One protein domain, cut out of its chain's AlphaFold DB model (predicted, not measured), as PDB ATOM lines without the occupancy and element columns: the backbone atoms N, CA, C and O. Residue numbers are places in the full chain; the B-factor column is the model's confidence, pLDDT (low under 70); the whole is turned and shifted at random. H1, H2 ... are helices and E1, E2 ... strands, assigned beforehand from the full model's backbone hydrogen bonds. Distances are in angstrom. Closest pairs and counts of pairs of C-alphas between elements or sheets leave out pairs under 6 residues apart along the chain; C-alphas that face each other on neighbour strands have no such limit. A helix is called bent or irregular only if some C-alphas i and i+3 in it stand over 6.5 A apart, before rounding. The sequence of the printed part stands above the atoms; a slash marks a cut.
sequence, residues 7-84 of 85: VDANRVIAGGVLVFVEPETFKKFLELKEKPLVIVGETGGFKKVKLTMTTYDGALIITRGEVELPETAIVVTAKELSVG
ATOM      1  N   VAL A   7      38.788 -14.576 -25.643       87.69
ATOM      2  CA  VAL A   7      38.997 -13.562 -26.678       87.69
ATOM      3  C   VAL A   7      37.641 -13.073 -27.174       87.69
ATOM      4  O   VAL A   7      36.765 -13.873 -27.492       87.69
ATOM      5  N   ASP A   8      37.469 -11.759 -27.282       89.38
ATOM      6  CA  ASP A   8      36.255 -11.179 -27.855       89.38
ATOM      7  C   ASP A   8      36.376 -11.046 -29.375       89.38
ATOM      8  O   ASP A   8      37.360 -10.519 -29.898       89.38
ATOM      9  N   ALA A   9      35.337 -11.464 -30.095       89.06
ATOM     10  CA  ALA A   9      35.207 -11.257 -31.531       89.06
ATOM     11  C   ALA A   9      34.070 -10.273 -31.835       89.06
ATOM     12  O   ALA A   9      32.943 -10.418 -31.355       89.06
ATOM     13  N   ASN A  10      34.347  -9.285 -32.694       87.38
ATOM     14  CA  ASN A  10      33.327  -8.328 -33.135       87.38
ATOM     15  C   ASN A  10      32.233  -9.001 -33.976       87.38
ATOM     16  O   ASN A  10      31.062  -8.674 -33.818       87.38
ATOM     17  N   ARG A  11      32.606  -9.945 -34.847       85.56
ATOM     18  CA  ARG A  11      31.675 -10.694 -35.697       85.56
ATOM     19  C   ARG A  11      32.268 -12.044 -36.078       85.56
ATOM     20  O   ARG A  11      33.442 -12.108 -36.439       85.56
ATOM     21  N   VAL A  12      31.450 -13.093 -36.048       85.81
ATOM     22  CA  VAL A  12      31.785 -14.418 -36.585       85.81
ATOM     23  C   VAL A  12      30.785 -14.788 -37.678       85.81
ATOM     24  O   VAL A  12      29.571 -14.687 -37.488       85.81
ATOM     25  N   ILE A  13      31.310 -15.226 -38.823       84.19
ATOM     26  CA  ILE A  13      30.532 -15.738 -39.954       84.19
ATOM     27  C   ILE A  13      30.861 -17.223 -40.096       84.19
ATOM     28  O   ILE A  13      31.974 -17.583 -40.472       84.19
ATOM     29  N   ALA A  14      29.900 -18.079 -39.769       81.81
ATOM     30  CA  ALA A  14      30.016 -19.524 -39.914       81.81
ATOM     31  C   ALA A  14      29.499 -19.960 -41.293       81.81
ATOM     32  O   ALA A  14      28.345 -19.699 -41.622       81.81
ATOM     33  N   GLY A  15      30.326 -20.642 -42.087       78.25
ATOM     34  CA  GLY A  15      29.957 -21.182 -43.402       78.25
ATOM     35  C   GLY A  15      30.650 -22.516 -43.691       78.25
ATOM     36  O   GLY A  15      31.597 -22.876 -42.995       78.25
ATOM     37  N   GLY A  16      30.175 -23.247 -44.705       83.31
ATOM     38  CA  GLY A  16      30.686 -24.575 -45.073       83.31
ATOM     39  C   GLY A  16      29.802 -25.718 -44.568       83.31
ATOM     40  O   GLY A  16      28.577 -25.606 -44.579       83.31
ATOM     41  N   VAL A  17      30.413 -26.827 -44.142       90.00
ATOM     42  CA  VAL A  17      29.682 -27.973 -43.580       90.00
ATOM     43  C   VAL A  17      29.353 -27.686 -42.118       90.00
ATOM     44  O   VAL A  17      30.245 -27.602 -41.273       90.00
ATOM     45  N   LEU A  18      28.064 -27.531 -41.826       92.62
ATOM     46  CA  LEU A  18      27.549 -27.244 -40.491       92.62
ATOM     47  C   LEU A  18      26.864 -28.492 -39.933       92.62
ATOM     48  O   LEU A  18      25.905 -28.987 -40.525       92.62
ATOM     49  N   VAL A  19      27.334 -28.992 -38.794       94.19
ATOM     50  CA  VAL A  19      26.817 -30.219 -38.177       94.19
ATOM     51  C   VAL A  19      26.252 -29.889 -36.804       94.19
ATOM     52  O   VAL A  19      26.990 -29.535 -35.888       94.19
ATOM     53  N   PHE A  20      24.934 -30.011 -36.656       94.19
ATOM     54  CA  PHE A  20      24.258 -29.818 -35.376       94.19
ATOM     55  C   PHE A  20      24.229 -31.131 -34.598       94.19
ATOM     56  O   PHE A  20      23.757 -32.144 -35.112       94.19
ATOM     57  N   VAL A  21      24.720 -31.106 -33.363       96.44
ATOM     58  CA  VAL A  21      24.805 -32.273 -32.479       96.44
ATOM     59  C   VAL A  21      24.268 -31.945 -31.089       96.44
ATOM     60  O   VAL A  21      24.154 -30.781 -30.704       96.44
ATOM     61  N   GLU A  22      23.956 -32.984 -30.320       95.62
ATOM     62  CA  GLU A  22      23.599 -32.851 -28.905       95.62
ATOM     63  C   GLU A  22      24.820 -32.448 -28.050       95.62
ATOM     64  O   GLU A  22      25.961 -32.754 -28.429       95.62
ATOM     65  N   PRO A  23      24.622 -31.778 -26.897       94.31
ATOM     66  CA  PRO A  23      25.701 -31.360 -25.992       94.31
ATOM     67  C   PRO A  23      26.701 -32.467 -25.630       94.31
ATOM     68  O   PRO A  23      27.910 -32.235 -25.619       94.31
ATOM     69  N   GLU A  24      26.223 -33.681 -25.381       93.56
ATOM     70  CA  GLU A  24      27.030 -34.843 -25.003       93.56
ATOM     71  C   GLU A  24      27.941 -35.280 -26.151       93.56
ATOM     72  O   GLU A  24      29.091 -35.662 -25.940       93.56
ATOM     73  N   THR A  25      27.444 -35.189 -27.384       95.31
ATOM     74  CA  THR A  25      28.235 -35.476 -28.583       95.31
ATOM     75  C   THR A  25      29.227 -34.351 -28.862       95.31
ATOM     76  O   THR A  25      30.368 -34.624 -29.222       95.31
ATOM     77  N   PHE A  26      28.842 -33.093 -28.633       96.44
ATOM     78  CA  PHE A  26      29.735 -31.941 -28.767       96.44
ATOM     79  C   PHE A  26      30.962 -32.049 -27.852       96.44
ATOM     80  O   PHE A  26      32.083 -31.819 -28.304       96.44
ATOM     81  N   LYS A  27      30.773 -32.463 -26.591       94.06
ATOM     82  CA  LYS A  27      31.872 -32.667 -25.630       94.06
ATOM     83  C   LYS A  27      32.925 -33.649 -26.151       94.06
ATOM     84  O   LYS A  27      34.112 -33.346 -26.076       94.06
ATOM     85  N   LYS A  28      32.503 -34.746 -26.790       94.19
ATOM     86  CA  LYS A  28      33.425 -35.720 -27.400       94.19
ATOM     87  C   LYS A  28      34.338 -35.083 -28.447       94.19
ATOM     88  O   LYS A  28      35.492 -35.467 -28.538       94.19
ATOM     89  N   PHE A  29      33.865 -34.094 -29.212       95.00
ATOM     90  CA  PHE A  29      34.711 -33.374 -30.173       95.00
ATOM     91  C   PHE A  29      35.747 -32.469 -29.502       95.00
ATOM     92  O   PHE A  29      36.844 -32.305 -30.035       95.00
ATOM     93  N   LEU A  30      35.420 -31.881 -28.347       93.56
ATOM     94  CA  LEU A  30      36.364 -31.055 -27.592       93.56
ATOM     95  C   LEU A  30      37.519 -31.894 -27.037       93.56
ATOM     96  O   LEU A  30      38.659 -31.441 -27.064       93.56
ATOM     97  N   GLU A  31      37.230 -33.117 -26.593       92.44
ATOM     98  CA  GLU A  31      38.210 -34.060 -26.036       92.44
ATOM     99  C   GLU A  31      39.246 -34.541 -27.066       92.44
ATOM    100  O   GLU A  31      40.333 -34.972 -26.690       92.44
ATOM    101  N   LEU A  32      38.957 -34.423 -28.368       92.38
ATOM    102  CA  LEU A  32      39.890 -34.795 -29.441       92.38
ATOM    103  C   LEU A  32      41.061 -33.813 -29.598       92.38
ATOM    104  O   LEU A  32      41.975 -34.069 -30.382       92.38
ATOM    105  N   LYS A  33      41.030 -32.665 -28.912       89.88
ATOM    106  CA  LYS A  33      42.031 -31.601 -29.039       89.88
ATOM    107  C   LYS A  33      42.565 -31.212 -27.667       89.88
ATOM    108  O   LYS A  33      41.794 -30.929 -26.762       89.88
ATOM    109  N   GLU A  34      43.885 -31.074 -27.539       89.00
ATOM    110  CA  GLU A  34      44.502 -30.612 -26.282       89.00
ATOM    111  C   GLU A  34      44.063 -29.189 -25.896       89.00
ATOM    112  O   GLU A  34      43.879 -28.883 -24.718       89.00
ATOM    113  N   LYS A  35      43.896 -28.312 -26.894       90.81
ATOM    114  CA  LYS A  35      43.466 -26.913 -26.743       90.81
ATOM    115  C   LYS A  35      42.381 -26.592 -27.774       90.81
ATOM    116  O   LYS A  35      42.689 -26.041 -28.835       90.81
ATOM    117  N   PRO A  36      41.124 -26.995 -27.534       92.81
ATOM    118  CA  PRO A  36      40.059 -26.779 -28.500       92.81
ATOM    119  C   PRO A  36      39.739 -25.287 -28.623       92.81
ATOM    120  O   PRO A  36      39.649 -24.567 -27.628       92.81
ATOM    121  N   LEU A  37      39.532 -24.829 -29.858       93.50
ATOM    122  CA  LEU A  37      38.943 -23.520 -30.122       93.50
ATOM    123  C   LEU A  37      37.424 -23.650 -30.030       93.50
ATOM    124  O   LEU A  37      36.825 -24.456 -30.747       93.50
ATOM    125  N   VAL A  38      36.809 -22.845 -29.175       95.06
ATOM    126  CA  VAL A  38      35.365 -22.841 -28.954       95.06
ATOM    127  C   VAL A  38      34.833 -21.447 -29.219       95.06
ATOM    128  O   VAL A  38      35.348 -20.472 -28.689       95.06
ATOM    129  N   ILE A  39      33.794 -21.347 -30.036       94.06
ATOM    130  CA  ILE A  39      33.111 -20.093 -30.338       94.06
ATOM    131  C   ILE A  39      31.758 -20.124 -29.642       94.06
ATOM    132  O   ILE A  39      30.990 -21.069 -29.819       94.06
ATOM    133  N   VAL A  40      31.456 -19.085 -28.876       93.69
ATOM    134  CA  VAL A  40      30.181 -18.922 -28.180       93.69
ATOM    135  C   VAL A  40      29.534 -17.635 -28.664       93.69
ATOM    136  O   VAL A  40      30.178 -16.590 -28.721       93.69
ATOM    137  N   GLY A  41      28.253 -17.689 -29.007       91.50
ATOM    138  CA  GLY A  41      27.520 -16.506 -29.446       91.50
ATOM    139  C   GLY A  41      26.016 -16.721 -29.458       91.50
ATOM    140  O   GLY A  41      25.526 -17.827 -29.249       91.50
ATOM    141  N   GLU A  42      25.273 -15.652 -29.712       90.88
ATOM    142  CA  GLU A  42      23.822 -15.698 -29.881       90.88
ATOM    143  C   GLU A  42      23.464 -15.479 -31.349       90.88
ATOM    144  O   GLU A  42      24.014 -14.593 -32.003       90.88
ATOM    145  N   THR A  43      22.519 -16.261 -31.866       84.75
ATOM    146  CA  THR A  43      21.979 -16.089 -33.220       84.75
ATOM    147  C   THR A  43      20.448 -16.050 -33.220       84.75
ATOM    148  O   THR A  43      19.810 -16.521 -32.279       84.75
ATOM    149  N   GLY A  44      19.847 -15.510 -34.282       76.69
ATOM    150  CA  GLY A  44      18.394 -15.364 -34.434       76.69
ATOM    151  C   GLY A  44      17.891 -13.927 -34.244       76.69
ATOM    152  O   GLY A  44      18.467 -13.145 -33.496       76.69
ATOM    153  N   GLY A  45      16.810 -13.574 -34.956       70.19
ATOM    154  CA  GLY A  45      16.237 -12.219 -34.945       70.19
ATOM    155  C   GLY A  45      15.333 -11.943 -33.738       70.19
ATOM    156  O   GLY A  45      15.645 -11.098 -32.911       70.19
ATOM    157  N   PHE A  46      14.208 -12.662 -33.628       69.50
ATOM    158  CA  PHE A  46      13.204 -12.436 -32.570       69.50
ATOM    159  C   PHE A  46      13.455 -13.222 -31.278       69.50
ATOM    160  O   PHE A  46      13.133 -12.752 -30.191       69.50
ATOM    161  N   LYS A  47      14.015 -14.430 -31.383       75.38
ATOM    162  CA  LYS A  47      14.449 -15.233 -30.238       75.38
ATOM    163  C   LYS A  47      15.933 -15.490 -30.402       75.38
ATOM    164  O   LYS A  47      16.327 -16.192 -31.331       75.38
ATOM    165  N   LYS A  48      16.729 -14.902 -29.514       81.69
ATOM    166  CA  LYS A  48      18.157 -15.175 -29.455       81.69
ATOM    167  C   LYS A  48      18.370 -16.590 -28.937       81.69
ATOM    168  O   LYS A  48      17.880 -16.946 -27.867       81.69
ATOM    169  N   VAL A  49      19.070 -17.398 -29.715       87.62
ATOM    170  CA  VAL A  49      19.471 -18.754 -29.355       87.62
ATOM    171  C   VAL A  49      20.972 -18.739 -29.157       87.62
ATOM    172  O   VAL A  49      21.718 -18.390 -30.073       87.62
ATOM    173  N   LYS A  50      21.413 -19.125 -27.962       90.88
ATOM    174  CA  LYS A  50      22.832 -19.309 -27.682       90.88
ATOM    175  C   LYS A  50      23.341 -20.548 -28.412       90.88
ATOM    176  O   LYS A  50      22.712 -21.605 -28.352       90.88
ATOM    177  N   LEU A  51      24.462 -20.406 -29.100       93.06
ATOM    178  CA  LEU A  51      25.165 -21.476 -29.788       93.06
ATOM    179  C   LEU A  51      26.583 -21.583 -29.247       93.06
ATOM    180  O   LEU A  51      27.233 -20.573 -28.964       93.06
ATOM    181  N   THR A  52      27.053 -22.821 -29.182       94.88
ATOM    182  CA  THR A  52      28.450 -23.147 -28.938       94.88
ATOM    183  C   THR A  52      28.960 -23.962 -30.117       94.88
ATOM    184  O   THR A  52      28.276 -24.868 -30.598       94.88
ATOM    185  N   MET A  53      30.132 -23.605 -30.631       94.62
ATOM    186  CA  MET A  53      30.674 -24.170 -31.860       94.62
ATOM    187  C   MET A  53      32.146 -24.517 -31.693       94.62
ATOM    188  O   MET A  53      32.878 -23.837 -30.978       94.62
ATOM    189  N   THR A  54      32.604 -25.540 -32.400       95.12
ATOM    190  CA  THR A  54      34.029 -25.833 -32.569       95.12
ATOM    191  C   THR A  54      34.295 -26.271 -34.002       95.12
ATOM    192  O   THR A  54      33.375 -26.643 -34.733       95.12
ATOM    193  N   THR A  55      35.550 -26.205 -34.429       92.62
ATOM    194  CA  THR A  55      35.957 -26.688 -35.747       92.62
ATOM    195  C   THR A  55      36.440 -28.126 -35.652       92.62
ATOM    196  O   THR A  55      37.158 -28.485 -34.717       92.62
ATOM    197  N   TYR A  56      36.106 -28.948 -36.636       92.50
ATOM    198  CA  TYR A  56      36.636 -30.300 -36.783       92.50
ATOM    199  C   TYR A  56      36.782 -30.612 -38.272       92.50
ATOM    200  O   TYR A  56      35.788 -30.596 -38.988       92.50
ATOM    201  N   ASP A  57      38.014 -30.823 -38.743       88.69
ATOM    202  CA  ASP A  57      38.340 -31.201 -40.129       88.69
ATOM    203  C   ASP A  57      37.578 -30.420 -41.219       88.69
ATOM    204  O   ASP A  57      37.045 -30.978 -42.174       88.69
ATOM    205  N   GLY A  58      37.503 -29.092 -41.071       85.38
ATOM    206  CA  GLY A  58      36.827 -28.203 -42.028       85.38
ATOM    207  C   GLY A  58      35.308 -28.086 -41.853       85.38
ATOM    208  O   GLY A  58      34.688 -27.258 -42.521       85.38
ATOM    209  N   ALA A  59      34.709 -28.842 -40.933       91.19
ATOM    210  CA  ALA A  59      33.329 -28.670 -40.495       91.19
ATOM    211  C   ALA A  59      33.239 -27.807 -39.228       91.19
ATOM    212  O   ALA A  59      34.149 -27.774 -38.392       91.19
ATOM    213  N   LEU A  60      32.104 -27.133 -39.068       93.31
ATOM    214  CA  LEU A  60      31.696 -26.509 -37.814       93.31
ATOM    215  C   LEU A  60      30.714 -27.436 -37.112       93.31
ATOM    216  O   LEU A  60      29.603 -27.668 -37.593       93.31
ATOM    217  N   ILE A  61      31.133 -27.946 -35.963       95.88
ATOM    218  CA  ILE A  61      30.276 -28.707 -35.064       95.88
ATOM    219  C   ILE A  61      29.567 -27.703 -34.167       95.88
ATOM    220  O   ILE A  61      30.205 -26.799 -33.627       95.88
ATOM    221  N   ILE A  62      28.252 -27.830 -34.038       95.06
ATOM    222  CA  ILE A  62      27.387 -26.838 -33.404       95.06
ATOM    223  C   ILE A  62      26.490 -27.537 -32.394       95.06
ATOM    224  O   ILE A  62      25.842 -28.531 -32.713       95.06
ATOM    225  N   THR A  63      26.384 -26.966 -31.202       95.88
ATOM    226  CA  THR A  63      25.359 -27.320 -30.219       95.88
ATOM    227  C   THR A  63      24.622 -26.073 -29.738       95.88
ATOM    228  O   THR A  63      25.120 -24.946 -29.847       95.88
ATOM    229  N   ARG A  64      23.395 -26.258 -29.250       92.56
ATOM    230  CA  ARG A  64      22.570 -25.182 -28.689       92.56
ATOM    231  C   ARG A  64      22.792 -25.093 -27.184       92.56
ATOM    232  O   ARG A  64      22.838 -26.111 -26.506       92.56
ATOM    233  N   GLY A  65      22.824 -23.869 -26.668       88.56
ATOM    234  CA  GLY A  65      23.005 -23.590 -25.248       88.56
ATOM    235  C   GLY A  65      24.468 -23.530 -24.811       88.56
ATOM    236  O   GLY A  65      25.394 -23.523 -25.627       88.56
ATOM    237  N   GLU A  66      24.651 -23.422 -23.497       82.75
ATOM    238  CA  GLU A  66      25.958 -23.512 -22.851       82.75
ATOM    239  C   GLU A  66      26.345 -24.970 -22.646       82.75
ATOM    240  O   GLU A  66      25.512 -25.810 -22.311       82.75
ATOM    241  N   VAL A  67      27.630 -25.251 -22.815       89.12
ATOM    242  CA  VAL A  67      28.229 -26.539 -22.485       89.12
ATOM    243  C   VAL A  67      29.445 -26.293 -21.611       89.12
ATOM    244  O   VAL A  67      30.125 -25.277 -21.750       89.12
ATOM    245  N   GLU A  68      29.721 -27.223 -20.705       90.50
ATOM    246  CA  GLU A  68      30.964 -27.198 -19.942       90.50
ATOM    247  C   GLU A  68      32.148 -27.363 -20.893       90.50
ATOM    248  O   GLU A  68      32.157 -28.262 -21.739       90.50
ATOM    249  N   LEU A  69      33.132 -26.480 -20.748       91.75
ATOM    250  CA  LEU A  69      34.324 -26.446 -21.582       91.75
ATOM    251  C   LEU A  69      35.534 -26.931 -20.780       91.75
ATOM    252  O   LEU A  69      35.613 -26.648 -19.581       91.75
ATOM    253  N   PRO A  70      36.491 -27.624 -21.418       90.12
ATOM    254  CA  PRO A  70      37.750 -27.953 -20.767       90.12
ATOM    255  C   PRO A  70      38.519 -26.671 -20.427       90.12
ATOM    256  O   PRO A  70      38.461 -25.687 -21.167       90.12
ATOM    257  N   GLU A  71      39.290 -26.686 -19.338       88.25
ATOM    258  CA  GLU A  71      40.063 -25.516 -18.882       88.25
ATOM    259  C   GLU A  71      41.082 -25.029 -19.924       88.25
ATOM    260  O   GLU A  71      41.448 -23.858 -19.967       88.25
ATOM    261  N   THR A  72      41.521 -25.923 -20.808       90.44
ATOM    262  CA  THR A  72      42.465 -25.628 -21.889       90.44
ATOM    263  C   THR A  72      41.817 -24.978 -23.114       90.44
ATOM    264  O   THR A  72      42.535 -24.606 -24.049       90.44
ATOM    265  N   ALA A  73      40.486 -24.843 -23.142       92.00
ATOM    266  CA  ALA A  73      39.769 -24.270 -24.269       92.00
ATOM    267  C   ALA A  73      40.145 -22.800 -24.490       92.00
ATOM    268  O   ALA A  73      40.207 -21.996 -23.558       92.00
ATOM    269  N   ILE A  74      40.338 -22.441 -25.756       93.31
ATOM    270  CA  ILE A  74      40.397 -21.046 -26.188       93.31
ATOM    271  C   ILE A  74      38.968 -20.645 -26.528       93.31
ATOM    272  O   ILE A  74      38.380 -21.189 -27.465       93.31
ATOM    273  N   VAL A  75      38.406 -19.714 -25.762       94.44
ATOM    274  CA  VAL A  75      37.000 -19.326 -25.891       94.44
ATOM    275  C   VAL A  75      36.902 -18.007 -26.637       94.44
ATOM    276  O   VAL A  75      37.437 -16.993 -26.198       94.44
ATOM    277  N   VAL A  76      36.198 -18.017 -27.761       93.88
ATOM    278  CA  VAL A  76      35.894 -16.839 -28.565       93.88
ATOM    279  C   VAL A  76      34.447 -16.436 -28.320       93.88
ATOM    280  O   VAL A  76      33.526 -17.127 -28.758       93.88
ATOM    281  N   THR A  77      34.235 -15.307 -27.653       92.38
ATOM    282  CA  THR A  77      32.895 -14.754 -27.427       92.38
ATOM    283  C   THR A  77      32.538 -13.822 -28.580       92.38
ATOM    284  O   THR A  77      33.142 -12.764 -28.759       92.38
ATOM    285  N   ALA A  78      31.563 -14.214 -29.395       90.00
ATOM    286  CA  ALA A  78      31.113 -13.440 -30.543       90.00
ATOM    287  C   ALA A  78      29.993 -12.469 -30.146       90.00
ATOM    288  O   ALA A  78      28.932 -12.894 -29.684       90.00
ATOM    289  N   LYS A  79      30.195 -11.168 -30.394       86.00
ATOM    290  CA  LYS A  79      29.142 -10.144 -30.231       86.00
ATOM    291  C   LYS A  79      28.003 -10.323 -31.235       86.00
ATOM    292  O   LYS A  79      26.844 -10.090 -30.908       86.00
ATOM    293  N   GLU A  80      28.347 -10.750 -32.446       84.12
ATOM    294  CA  GLU A  80      27.408 -11.079 -33.513       84.12
ATOM    295  C   GLU A  80      27.800 -12.427 -34.129       84.12
ATOM    296  O   GLU A  80      28.931 -12.596 -34.601       84.12
ATOM    297  N   LEU A  81      26.862 -13.377 -34.132       86.12
ATOM    298  CA  LEU A  81      27.025 -14.693 -34.743       86.12
ATOM    299  C   LEU A  81      26.008 -14.877 -35.873       86.12
ATOM    300  O   LEU A  81      24.795 -14.971 -35.649       86.12
ATOM    301  N   SER A  82      26.521 -14.984 -37.096       83.06
ATOM    302  CA  SER A  82      25.737 -15.326 -38.278       83.06
ATOM    303  C   SER A  82      26.131 -16.712 -38.774       83.06
ATOM    304  O   SER A  82      27.308 -16.994 -38.998       83.06
ATOM    305  N   VAL A  83      25.133 -17.575 -38.937       79.25
ATOM    306  CA  VAL A  83      25.282 -18.896 -39.544       79.25
ATOM    307  C   VAL A  83      24.780 -18.780 -40.980       79.25
ATOM    308  O   VAL A  83      23.678 -18.273 -41.197       79.25
ATOM    309  N   GLY A  84      25.616 -19.150 -41.950       72.50
ATOM    310  CA  GLY A  84      25.337 -19.006 -43.379       72.50
ATOM    311  C   GLY A  84      24.021 -19.661 -43.811       72.50
ATOM    312  O   GLY A  84      23.539 -20.591 -43.163       72.50
TER     313      GLY A  84
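What this domain is: This is residues 7 to 84 of the 85 residues of an uncharacterized protein of Thermococcus profundus (UniProt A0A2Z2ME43). A strongly twisted sheet of six strands makes the core, with the one helix H1 packed over E5 and E6 on one of its faces, while at the E1 and E7 end the two outermost strands run on, bend and fold over the opposite face as the small parallel pair E2 and E8. From that pair the first part of the chain passes on to the far edge of the sheet, as E3, and the link of residues 65 to 73 crosses on the helix side. The printed part has 78 residues with one named helix and eight named strands, in the order E1 E2 E3 H1 E4 E5 E6 E7 E8, and the class is mostly strand. The large sheet runs E1 E7 E4 E5 E6 E3 and is mixed. The whole is compact, with a radius of gyration of the C-alphas of 11.6 A and spans of 34 by 24 by 21 A.

Where its parts are: E1, residues 7 to 9, begins at C-alpha 7 at (38.997, -13.562, -26.678). E2 is residues 12 to 14, and E3, residues 17 to 20, is 10.0 A long. H1, residues 23 to 31, is 12.8 A from first to last C-alpha and is not bent. E4, residues 37 to 43, is 18.8 A long. E5, residues 49 to 56, is the longest strand by residues, 22.0 A from C-alpha 49 at (19.471, -18.754, -29.355) to C-alpha 56. E6, residues 59 to 64, is 16.3 A long, and E7, residues 74 to 78, is 12.8 A long. E8, residues 81 to 83, ends at C-alpha 83 at (25.282, -18.896, -39.544).

How they stand to each other: In the large sheet the edge strands are E1 and E3. E1 and E7 are parallel, with N 7 and O 75 2.8 A apart, within hydrogen-bond range. E7 and E4 are parallel too, with N 76 and O 38 at 2.8 A. E4, E5 and E6 form a meander, each strand the antiparallel neighbour of the one before. In the hairpin of E4 and E5, N 51 and O 41 are 2.8 A apart; in the hairpin of E5 and E6, N 59 and O 56 are 2.8 A apart. E6 and E3 are parallel, with N 62 and O 19 at 2.8 A. E3, H1 and E4 form a split strand-helix-strand unit, two strands of one sheet that follow each other among the strands, with a helix between them in the chain and E5 and E6 between them in the sheet; its crossover is right-handed. H1 is on the sheet, over E5 and E6, at a height over the sheet of 8.8 A. It runs slantwise to the strands, at 39 degrees to E6 on the local plane. The closest C-alphas of H1 and E6 are those of Pro 23 and Thr 63, 5.9 A apart. In H1, 3 of 5 O i to N i+4 pairs are within hydrogen-bond range. E1 runs on into E2 at 75 degrees, and E7 runs on into E8 at 89 degrees. E2 and E8 are parallel, with N 14 and O 82 2.9 A apart. The closest C-alphas of E4 and E8 are those of Thr 43 and Leu 81, 5.5 A apart. E2 runs on into E3 at 95 degrees. E2 and H1 are apart, for instance, and so are H1 and E8.

The domain as a whole: The C-alphas farthest apart are those of Glu 34 and Phe 46, at 36.7 A. The C-alphas of Val 7 and Gly 84, first and last printed, are 22.3 A apart. From edge to edge of the large sheet the strands' lines turn by 113 degrees. The printed part has no cut. There is no long link; E6 to E7, with 9 residues between them, is short, and the others are tight. The mean pLDDT of the printed part is 89.4, and residue 46 is under 70.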